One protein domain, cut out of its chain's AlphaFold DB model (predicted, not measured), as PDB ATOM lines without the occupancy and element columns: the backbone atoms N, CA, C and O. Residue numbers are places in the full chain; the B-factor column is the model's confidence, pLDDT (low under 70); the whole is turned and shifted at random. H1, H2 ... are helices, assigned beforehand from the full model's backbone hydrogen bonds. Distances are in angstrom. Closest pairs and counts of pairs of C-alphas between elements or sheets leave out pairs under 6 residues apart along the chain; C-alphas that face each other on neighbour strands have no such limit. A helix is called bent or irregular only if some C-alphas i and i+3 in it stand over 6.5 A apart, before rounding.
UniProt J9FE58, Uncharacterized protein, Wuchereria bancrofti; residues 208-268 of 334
ATOM      1  N   ALA A 208      55.228 -42.725 160.790       84.75
ATOM      2  CA  ALA A 208      54.186 -43.658 160.369       84.75
ATOM      3  C   ALA A 208      53.080 -43.787 161.431       84.75
ATOM      4  O   ALA A 208      51.895 -43.672 161.112       84.75
ATOM      5  N   ALA A 209      53.443 -43.911 162.712       80.25
ATOM      6  CA  ALA A 209      52.479 -43.923 163.811       80.25
ATOM      7  C   ALA A 209      51.685 -42.604 163.910       80.25
ATOM      8  O   ALA A 209      50.480 -42.610 164.176       80.25
ATOM      9  N   LEU A 210      52.328 -41.457 163.665       84.75
ATOM     10  CA  LEU A 210      51.669 -40.150 163.625       84.75
ATOM     11  C   LEU A 210      50.719 -40.026 162.426       84.75
ATOM     12  O   LEU A 210      49.625 -39.474 162.562       84.75
ATOM     13  N   GLN A 211      51.111 -40.547 161.264       86.75
ATOM     14  CA  GLN A 211      50.269 -40.583 160.072       86.75
ATOM     15  C   GLN A 211      49.043 -41.473 160.287       86.75
ATOM     16  O   GLN A 211      47.931 -41.035 159.998       86.75
ATOM     17  N   LEU A 212      49.215 -42.647 160.899       88.69
ATOM     18  CA  LEU A 212      48.117 -43.542 161.256       88.69
ATOM     19  C   LEU A 212      47.154 -42.894 162.265       88.69
ATOM     20  O   LEU A 212      45.936 -42.983 162.110       88.69
ATOM     21  N   LYS A 213      47.671 -42.171 163.269       91.88
ATOM     22  CA  LYS A 213      46.841 -41.394 164.209       91.88
ATOM     23  C   LYS A 213      46.044 -40.296 163.499       91.88
ATOM     24  O   LYS A 213      44.848 -40.160 163.751       91.88
ATOM     25  N   ARG A 214      46.676 -39.537 162.595       91.88
ATOM     26  CA  ARG A 214      46.006 -38.501 161.786       91.88
ATOM     27  C   ARG A 214      44.944 -39.097 160.867       91.88
ATOM     28  O   ARG A 214      43.872 -38.516 160.737       91.88
ATOM     29  N   GLN A 215      45.220 -40.255 160.274       90.62
ATOM     30  CA  GLN A 215      44.273 -40.982 159.437       90.62
ATOM     31  C   GLN A 215      43.067 -41.450 160.254       90.62
ATOM     32  O   GLN A 215      41.941 -41.094 159.927       90.62
ATOM     33  N   LYS A 216      43.293 -42.117 161.392       92.31
ATOM     34  CA  LYS A 216      42.222 -42.545 162.305       92.31
ATOM     35  C   LYS A 216      41.381 -41.365 162.801       92.31
ATOM     36  O   LYS A 216      40.162 -41.472 162.898       92.31
ATOM     37  N   GLN A 217      42.014 -40.228 163.089       90.94
ATOM     38  CA  GLN A 217      41.314 -39.002 163.466       90.94
ATOM     39  C   GLN A 217      40.488 -38.430 162.305       90.94
ATOM     40  O   GLN A 217      39.354 -38.001 162.520       90.94
ATOM     41  N   ALA A 218      41.023 -38.442 161.082       88.88
ATOM     42  CA  ALA A 218      40.308 -38.007 159.889       88.88
ATOM     43  C   ALA A 218      39.100 -38.909 159.594       88.88
ATOM     44  O   ALA A 218      38.018 -38.396 159.322       88.88
ATOM     45  N   ASP A 219      39.246 -40.227 159.713       88.75
ATOM     46  CA  ASP A 219      38.162 -41.185 159.482       88.75
ATOM     47  C   ASP A 219      37.088 -41.097 160.573       88.75
ATOM     48  O   ASP A 219      35.893 -41.079 160.271       88.75
ATOM     49  N   ALA A 220      37.486 -40.910 161.834       88.19
ATOM     50  CA  ALA A 220      36.553 -40.614 162.919       88.19
ATOM     51  C   ALA A 220      35.796 -39.292 162.685       88.19
ATOM     52  O   ALA A 220      34.592 -39.215 162.939       88.19
ATOM     53  N   ALA A 221      36.467 -38.257 162.165       86.94
ATOM     54  CA  ALA A 221      35.820 -37.003 161.792       86.94
ATOM     55  C   ALA A 221      34.839 -37.201 160.627       86.94
ATOM     56  O   ALA A 221      33.711 -36.720 160.709       86.94
ATOM     57  N   ARG A 222      35.213 -37.955 159.583       87.69
ATOM     58  CA  ARG A 222      34.318 -38.301 158.462       87.69
ATOM     59  C   ARG A 222      33.057 -39.006 158.953       87.69
ATOM     60  O   ARG A 222      31.966 -38.587 158.586       87.69
ATOM     61  N   GLN A 223      33.191 -39.999 159.834       89.06
ATOM     62  CA  GLN A 223      32.043 -40.690 160.429       89.06
ATOM     63  C   GLN A 223      31.169 -39.753 161.273       89.06
ATOM     64  O   GLN A 223      29.946 -39.840 161.204       89.06
ATOM     65  N   ARG A 224      31.766 -38.829 162.043       83.75
ATOM     66  CA  ARG A 224      31.010 -37.801 162.781       83.75
ATOM     67  C   ARG A 224      30.224 -36.895 161.840       83.75
ATOM     68  O   ARG A 224      29.039 -36.700 162.063       83.75
ATOM     69  N   TYR A 225      30.844 -36.392 160.773       82.38
ATOM     70  CA  TYR A 225      30.135 -35.596 159.770       82.38
ATOM     71  C   TYR A 225      29.026 -36.403 159.104       82.38
ATOM     72  O   TYR A 225      27.926 -35.886 158.965       82.38
ATOM     73  N   GLN A 226      29.280 -37.661 158.743       88.81
ATOM     74  CA  GLN A 226      28.295 -38.535 158.109       88.81
ATOM     75  C   GLN A 226      27.067 -38.787 158.990       88.81
ATOM     76  O   GLN A 226      25.972 -38.901 158.454       88.81
ATOM     77  N   ARG A 227      27.242 -38.823 160.317       86.88
ATOM     78  CA  ARG A 227      26.144 -38.947 161.288       86.88
ATOM     79  C   ARG A 227      25.509 -37.606 161.686       86.88
ATOM     80  O   ARG A 227      24.396 -37.633 162.187       86.88
ATOM     81  N   MET A 228      26.175 -36.466 161.465       82.88
ATOM     82  CA  MET A 228      25.578 -35.143 161.699       82.88
ATOM     83  C   MET A 228      24.609 -34.761 160.582       82.88
ATOM     84  O   MET A 228      24.931 -34.891 159.392       82.88
ATOM     85  N   THR A 229      23.469 -34.202 160.977       86.19
ATOM     86  CA  THR A 229      22.457 -33.676 160.055       86.19
ATOM     87  C   THR A 229      22.953 -32.407 159.346       86.19
ATOM     88  O   THR A 229      23.950 -31.787 159.733       86.19
ATOM     89  N   LEU A 230      22.287 -32.007 158.257       79.88
ATOM     90  CA  LEU A 230      22.656 -30.790 157.520       79.88
ATOM     91  C   LEU A 230      22.501 -29.522 158.375       79.88
ATOM     92  O   LEU A 230      23.308 -28.599 158.243       79.88
ATOM     93  N   GLU A 231      21.523 -29.500 159.278       81.25
ATOM     94  CA  GLU A 231      21.291 -28.388 160.202       81.25
ATOM     95  C   GLU A 231      22.382 -28.300 161.273       81.25
ATOM     96  O   GLU A 231      22.969 -27.235 161.455       81.25
ATOM     97  N   GLU A 232      22.766 -29.424 161.885       85.88
ATOM     98  CA  GLU A 232      23.870 -29.462 162.857       85.88
ATOM     99  C   GLU A 232      25.201 -29.024 162.229       85.88
ATOM    100  O   GLU A 232      25.984 -28.285 162.830       85.88
ATOM    101  N   ARG A 233      25.466 -29.420 160.974       85.88
ATOM    102  CA  ARG A 233      26.655 -28.955 160.237       85.88
ATOM    103  C   ARG A 233      26.638 -27.441 160.023       85.88
ATOM    104  O   ARG A 233      27.693 -26.804 160.111       85.88
ATOM    105  N   LYS A 234      25.469 -26.865 159.724       87.19
ATOM    106  CA  LYS A 234      25.289 -25.419 159.547       87.19
ATOM    107  C   LYS A 234      25.511 -24.687 160.869       87.19
ATOM    108  O   LYS A 234      26.274 -23.723 160.883       87.19
ATOM    109  N   GLU A 235      24.951 -25.188 161.968       87.56
ATOM    110  CA  GLU A 235      25.125 -24.597 163.297       87.56
ATOM    111  C   GLU A 235      26.592 -24.641 163.744       87.56
ATOM    112  O   GLU A 235      27.141 -23.619 164.141       87.56
ATOM    113  N   VAL A 236      27.287 -25.777 163.607       86.00
ATOM    114  CA  VAL A 236      28.710 -25.887 163.985       86.00
ATOM    115  C   VAL A 236      29.579 -24.896 163.199       86.00
ATOM    116  O   VAL A 236      30.468 -24.252 163.768       86.00
ATOM    117  N   ASN A 237      29.318 -24.726 161.901       86.25
ATOM    118  CA  ASN A 237      30.026 -23.743 161.078       86.25
ATOM    119  C   ASN A 237      29.672 -22.297 161.455       86.25
ATOM    120  O   ASN A 237      30.563 -21.441 161.501       86.25
ATOM    121  N   GLN A 238      28.405 -22.025 161.765       89.00
ATOM    122  CA  GLN A 238      27.950 -20.722 162.240       89.00
ATOM    123  C   GLN A 238      28.616 -20.364 163.576       89.00
ATOM    124  O   GLN A 238      29.278 -19.334 163.676       89.00
ATOM    125  N   LYS A 239      28.576 -21.268 164.557       91.81
ATOM    126  CA  LYS A 239      29.186 -21.111 165.886       91.81
ATOM    127  C   LYS A 239      30.694 -20.896 165.796       91.81
ATOM    128  O   LYS A 239      31.250 -20.047 166.489       91.81
ATOM    129  N   ARG A 240      31.376 -21.605 164.887       88.00
ATOM    130  CA  ARG A 240      32.804 -21.391 164.596       88.00
ATOM    131  C   ARG A 240      33.069 -19.991 164.037       88.00
ATOM    132  O   ARG A 240      34.051 -19.356 164.423       88.00
ATOM    133  N   THR A 241      32.208 -19.520 163.141       91.12
ATOM    134  CA  THR A 241      32.311 -18.189 162.529       91.12
ATOM    135  C   THR A 241      32.087 -17.090 163.566       91.12
ATOM    136  O   THR A 241      32.886 -16.160 163.664       91.12
ATOM    137  N   GLU A 242      31.058 -17.226 164.398       88.25
ATOM    138  CA  GLU A 242      30.733 -16.295 165.480       88.25
ATOM    139  C   GLU A 242      31.823 -16.267 166.556       88.25
ATOM    140  O   GLU A 242      32.270 -15.190 166.955       88.25
ATOM    141  N   ALA A 243      32.336 -17.431 166.965       88.94
ATOM    142  CA  ALA A 243      33.463 -17.521 167.889       88.94
ATOM    143  C   ALA A 243      34.714 -16.834 167.322       88.94
ATOM    144  O   ALA A 243      35.400 -16.095 168.029       88.94
ATOM    145  N   GLN A 244      34.996 -17.016 166.026       88.62
ATOM    146  CA  GLN A 244      36.107 -16.334 165.369       88.62
ATOM    147  C   GLN A 244      35.883 -14.816 165.285       88.62
ATOM    148  O   GLN A 244      36.833 -14.058 165.482       88.62
ATOM    149  N   LYS A 245      34.649 -14.362 165.033       93.25
ATOM    150  CA  LYS A 245      34.282 -12.938 165.038       93.25
ATOM    151  C   LYS A 245      34.484 -12.326 166.425       93.25
ATOM    152  O   LYS A 245      35.165 -11.311 166.536       93.25
ATOM    153  N   ARG A 246      34.001 -12.989 167.481       87.31
ATOM    154  CA  ARG A 246      34.187 -12.567 168.879       87.31
ATOM    155  C   ARG A 246      35.663 -12.542 169.275       87.31
ATOM    156  O   ARG A 246      36.085 -11.621 169.960       87.31
ATOM    157  N   LYS A 247      36.465 -13.508 168.807       90.12
ATOM    158  CA  LYS A 247      37.921 -13.497 169.011       90.12
ATOM    159  C   LYS A 247      38.570 -12.275 168.359       90.12
ATOM    160  O   LYS A 247      39.335 -11.591 169.018       90.12
ATOM    161  N   ARG A 248      38.244 -11.975 167.096       86.44
ATOM    162  CA  ARG A 248      38.781 -10.790 166.398       86.44
ATOM    163  C   ARG A 248      38.369  -9.486 167.071       86.44
ATOM    164  O   ARG A 248      39.159  -8.556 167.099       86.44
ATOM    165  N   GLN A 249      37.150  -9.429 167.597       87.44
ATOM    166  CA  GLN A 249      36.680  -8.279 168.356       87.44
ATOM    167  C   GLN A 249      37.487  -8.100 169.648       87.44
ATOM    168  O   GLN A 249      38.014  -7.020 169.867       87.44
ATOM    169  N   LYS A 250      37.674  -9.166 170.435       83.94
ATOM    170  CA  LYS A 250      38.519  -9.121 171.638       83.94
ATOM    171  C   LYS A 250      39.966  -8.740 171.331       83.94
ATOM    172  O   LYS A 250      40.540  -7.936 172.048       83.94
ATOM    173  N   ASP A 251      40.541  -9.301 170.267       79.00
ATOM    174  CA  ASP A 251      41.905  -8.973 169.833       79.00
ATOM    175  C   ASP A 251      42.012  -7.474 169.456       79.00
ATOM    176  O   ASP A 251      43.025  -6.846 169.745       79.00
ATOM    177  N   LYS A 252      40.956  -6.887 168.868       85.69
ATOM    178  CA  LYS A 252      40.886  -5.456 168.527       85.69
ATOM    179  C   LYS A 252      40.738  -4.563 169.762       85.69
ATOM    180  O   LYS A 252      41.445  -3.571 169.867       85.69
ATOM    181  N   GLU A 253      39.845  -4.917 170.685       85.88
ATOM    182  CA  GLU A 253      39.667  -4.200 171.959       85.88
ATOM    183  C   GLU A 253      40.970  -4.209 172.777       85.88
ATOM    184  O   GLU A 253      41.334  -3.207 173.384       85.88
ATOM    185  N   LEU A 254      41.716  -5.317 172.738       76.69
ATOM    186  CA  LEU A 254      43.015  -5.442 173.398       76.69
ATOM    187  C   LEU A 254      44.078  -4.531 172.761       76.69
ATOM    188  O   LEU A 254      44.801  -3.857 173.487       76.69
ATOM    189  N   GLU A 255      44.143  -4.464 171.428       80.38
ATOM    190  CA  GLU A 255      45.048  -3.549 170.711       80.38
ATOM    191  C   GLU A 255      44.693  -2.071 170.956       80.38
ATOM    192  O   GLU A 255      45.584  -1.236 171.096       80.38
ATOM    193  N   GLU A 256      43.404  -1.739 171.057       84.62
ATOM    194  CA  GLU A 256      42.931  -0.386 171.371       84.62
ATOM    195  C   GLU A 256      43.304   0.036 172.801       84.62
ATOM    196  O   GLU A 256      43.830   1.133 172.999       84.62
ATOM    197  N   LEU A 257      43.126  -0.855 173.783       78.75
ATOM    198  CA  LEU A 257      43.567  -0.631 175.164       78.75
ATOM    199  C   LEU A 257      45.094  -0.490 175.255       78.75
ATOM    200  O   LEU A 257      45.583   0.423 175.917       78.75
ATOM    201  N   GLU A 258      45.854  -1.340 174.558       78.69
ATOM    202  CA  GLU A 258      47.318  -1.238 174.489       78.69
ATOM    203  C   GLU A 258      47.759   0.087 173.842       78.69
ATOM    204  O   GLU A 258      48.696   0.733 174.314       78.69
ATOM    205  N   SER A 259      47.062   0.529 172.791       79.56
ATOM    206  CA  SER A 259      47.314   1.815 172.139       79.56
ATOM    207  C   SER A 259      47.049   2.990 173.079       79.56
ATOM    208  O   SER A 259      47.860   3.915 173.122       79.56
ATOM    209  N   LEU A 260      45.949   2.961 173.838       78.81
ATOM    210  CA  LEU A 260      45.604   4.016 174.792       78.81
ATOM    211  C   LEU A 260      46.630   4.094 175.932       78.81
ATOM    212  O   LEU A 260      47.104   5.182 176.249       78.81
ATOM    213  N   LEU A 261      47.027   2.944 176.485       74.94
ATOM    214  CA  LEU A 261      48.029   2.842 177.552       74.94
ATOM    215  C   LEU A 261      49.428   3.295 177.097       74.94
ATOM    216  O   LEU A 261      50.163   3.936 177.846       74.94
ATOM    217  N   ARG A 262      49.794   3.009 175.841       75.88
ATOM    218  CA  ARG A 262      51.021   3.541 175.224       75.88
ATOM    219  C   ARG A 262      50.927   5.045 174.960       75.88
ATOM    220  O   ARG A 262      51.924   5.747 175.110       75.88
ATOM    221  N   GLN A 263      49.759   5.551 174.560       77.44
ATOM    222  CA  GLN A 263      49.533   6.976 174.300       77.44
ATOM    223  C   GLN A 263      49.574   7.812 175.585       77.44
ATOM    224  O   GLN A 263      50.145   8.902 175.572       77.44
ATOM    225  N   SER A 264      49.021   7.298 176.688       74.56
ATOM    226  CA  SER A 264      49.113   7.926 178.013       74.56
ATOM    227  C   SER A 264      50.512   7.838 178.624       74.56
ATOM    228  O   SER A 264      50.768   8.488 179.633       74.56
ATOM    229  N   LYS A 265      51.435   7.097 177.987       66.38
ATOM    230  CA  LYS A 265      52.847   6.972 178.376       66.38
ATOM    231  C   LYS A 265      53.037   6.450 179.807       66.38
ATOM    232  O   LYS A 265      54.051   6.728 180.437       66.38
ATOM    233  N   ASP A 266      52.055   5.688 180.282       63.44
ATOM    234  CA  ASP A 266      51.949   5.183 181.657       63.44
ATOM    235  C   ASP A 266      52.646   3.817 181.830       63.44
ATOM    236  O   ASP A 266      52.751   3.277 182.927       63.44
ATOM    237  N   ILE A 267      53.136   3.244 180.725       61.47
ATOM    238  CA  ILE A 267      53.878   1.983 180.685       61.47
ATOM    239  C   ILE A 267      55.181   2.220 179.920       61.47
ATOM    240  O   ILE A 267      55.169   2.763 178.812       61.47
ATOM    241  N   GLU A 268      56.308   1.808 180.502       63.56
ATOM    242  CA  GLU A 268      57.596   1.794 179.811       63.56
ATOM    243  C   GLU A 268      57.628   0.670 178.763       63.56
ATOM    244  O   GLU A 268      57.239  -0.471 179.021       63.56
TER     245      GLU A 268
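Overview. This is residues 208 to 268 of the 334 residues of an uncharacterized protein of Wuchereria bancrofti (UniProt J9FE58). Two straight helices meet near their ends as an open V, with a short arm, H1, and a much longer arm, H2, and the space between the arms is empty. The corner of the V is the turn at residues 228 and 229, and a short tail of residues 264 to 268 follows the far end of H2. The printed part has 61 residues, 54 of them in the two named helices, H1 and then H2, with no named strand; the class is all helix. The whole is extended, with a radius of gyration of the C-alphas of 20.5 A, and only just flat, spanning 55 by 36 by 7 A.

Arrangement. H1, residues 208 to 227, and H2, residues 230 to 263, are joined by a tight link of 2 residues. They are close but not clearly touching, with 1 pair of C-alphas within 8 A, those of Tyr 225 and Arg 233, 7.5 A apart. Their lines stand at a steep tilt of 64 degrees, and they run opposite ways. Their centres are 28.6 A apart. Residues 208 to 224 of H1 stand free, and so do residues 234 to 257 of H2. In H1 and H2 every O i to N i+4 pair is within hydrogen-bond range.

Along the chain. H1 begins at C-alpha 208, at (54.186, -43.658, 160.369), and ends at C-alpha 227, at (26.144, -38.947, 161.288), a length of 28.4 A. H2 begins at C-alpha 230 and ends at C-alpha 263, at (49.533, 6.976, 174.300), a length of 49.3 A. Neither helix is bent.

Size, cuts and confidence. The two C-alphas farthest apart are those of Arg 227 and Lys 265, 55.8 A. The printed part has no cut and no long link between its helices. The mean pLDDT of the printed part is 84.0, and residues 265 to 268 of this model are under 70.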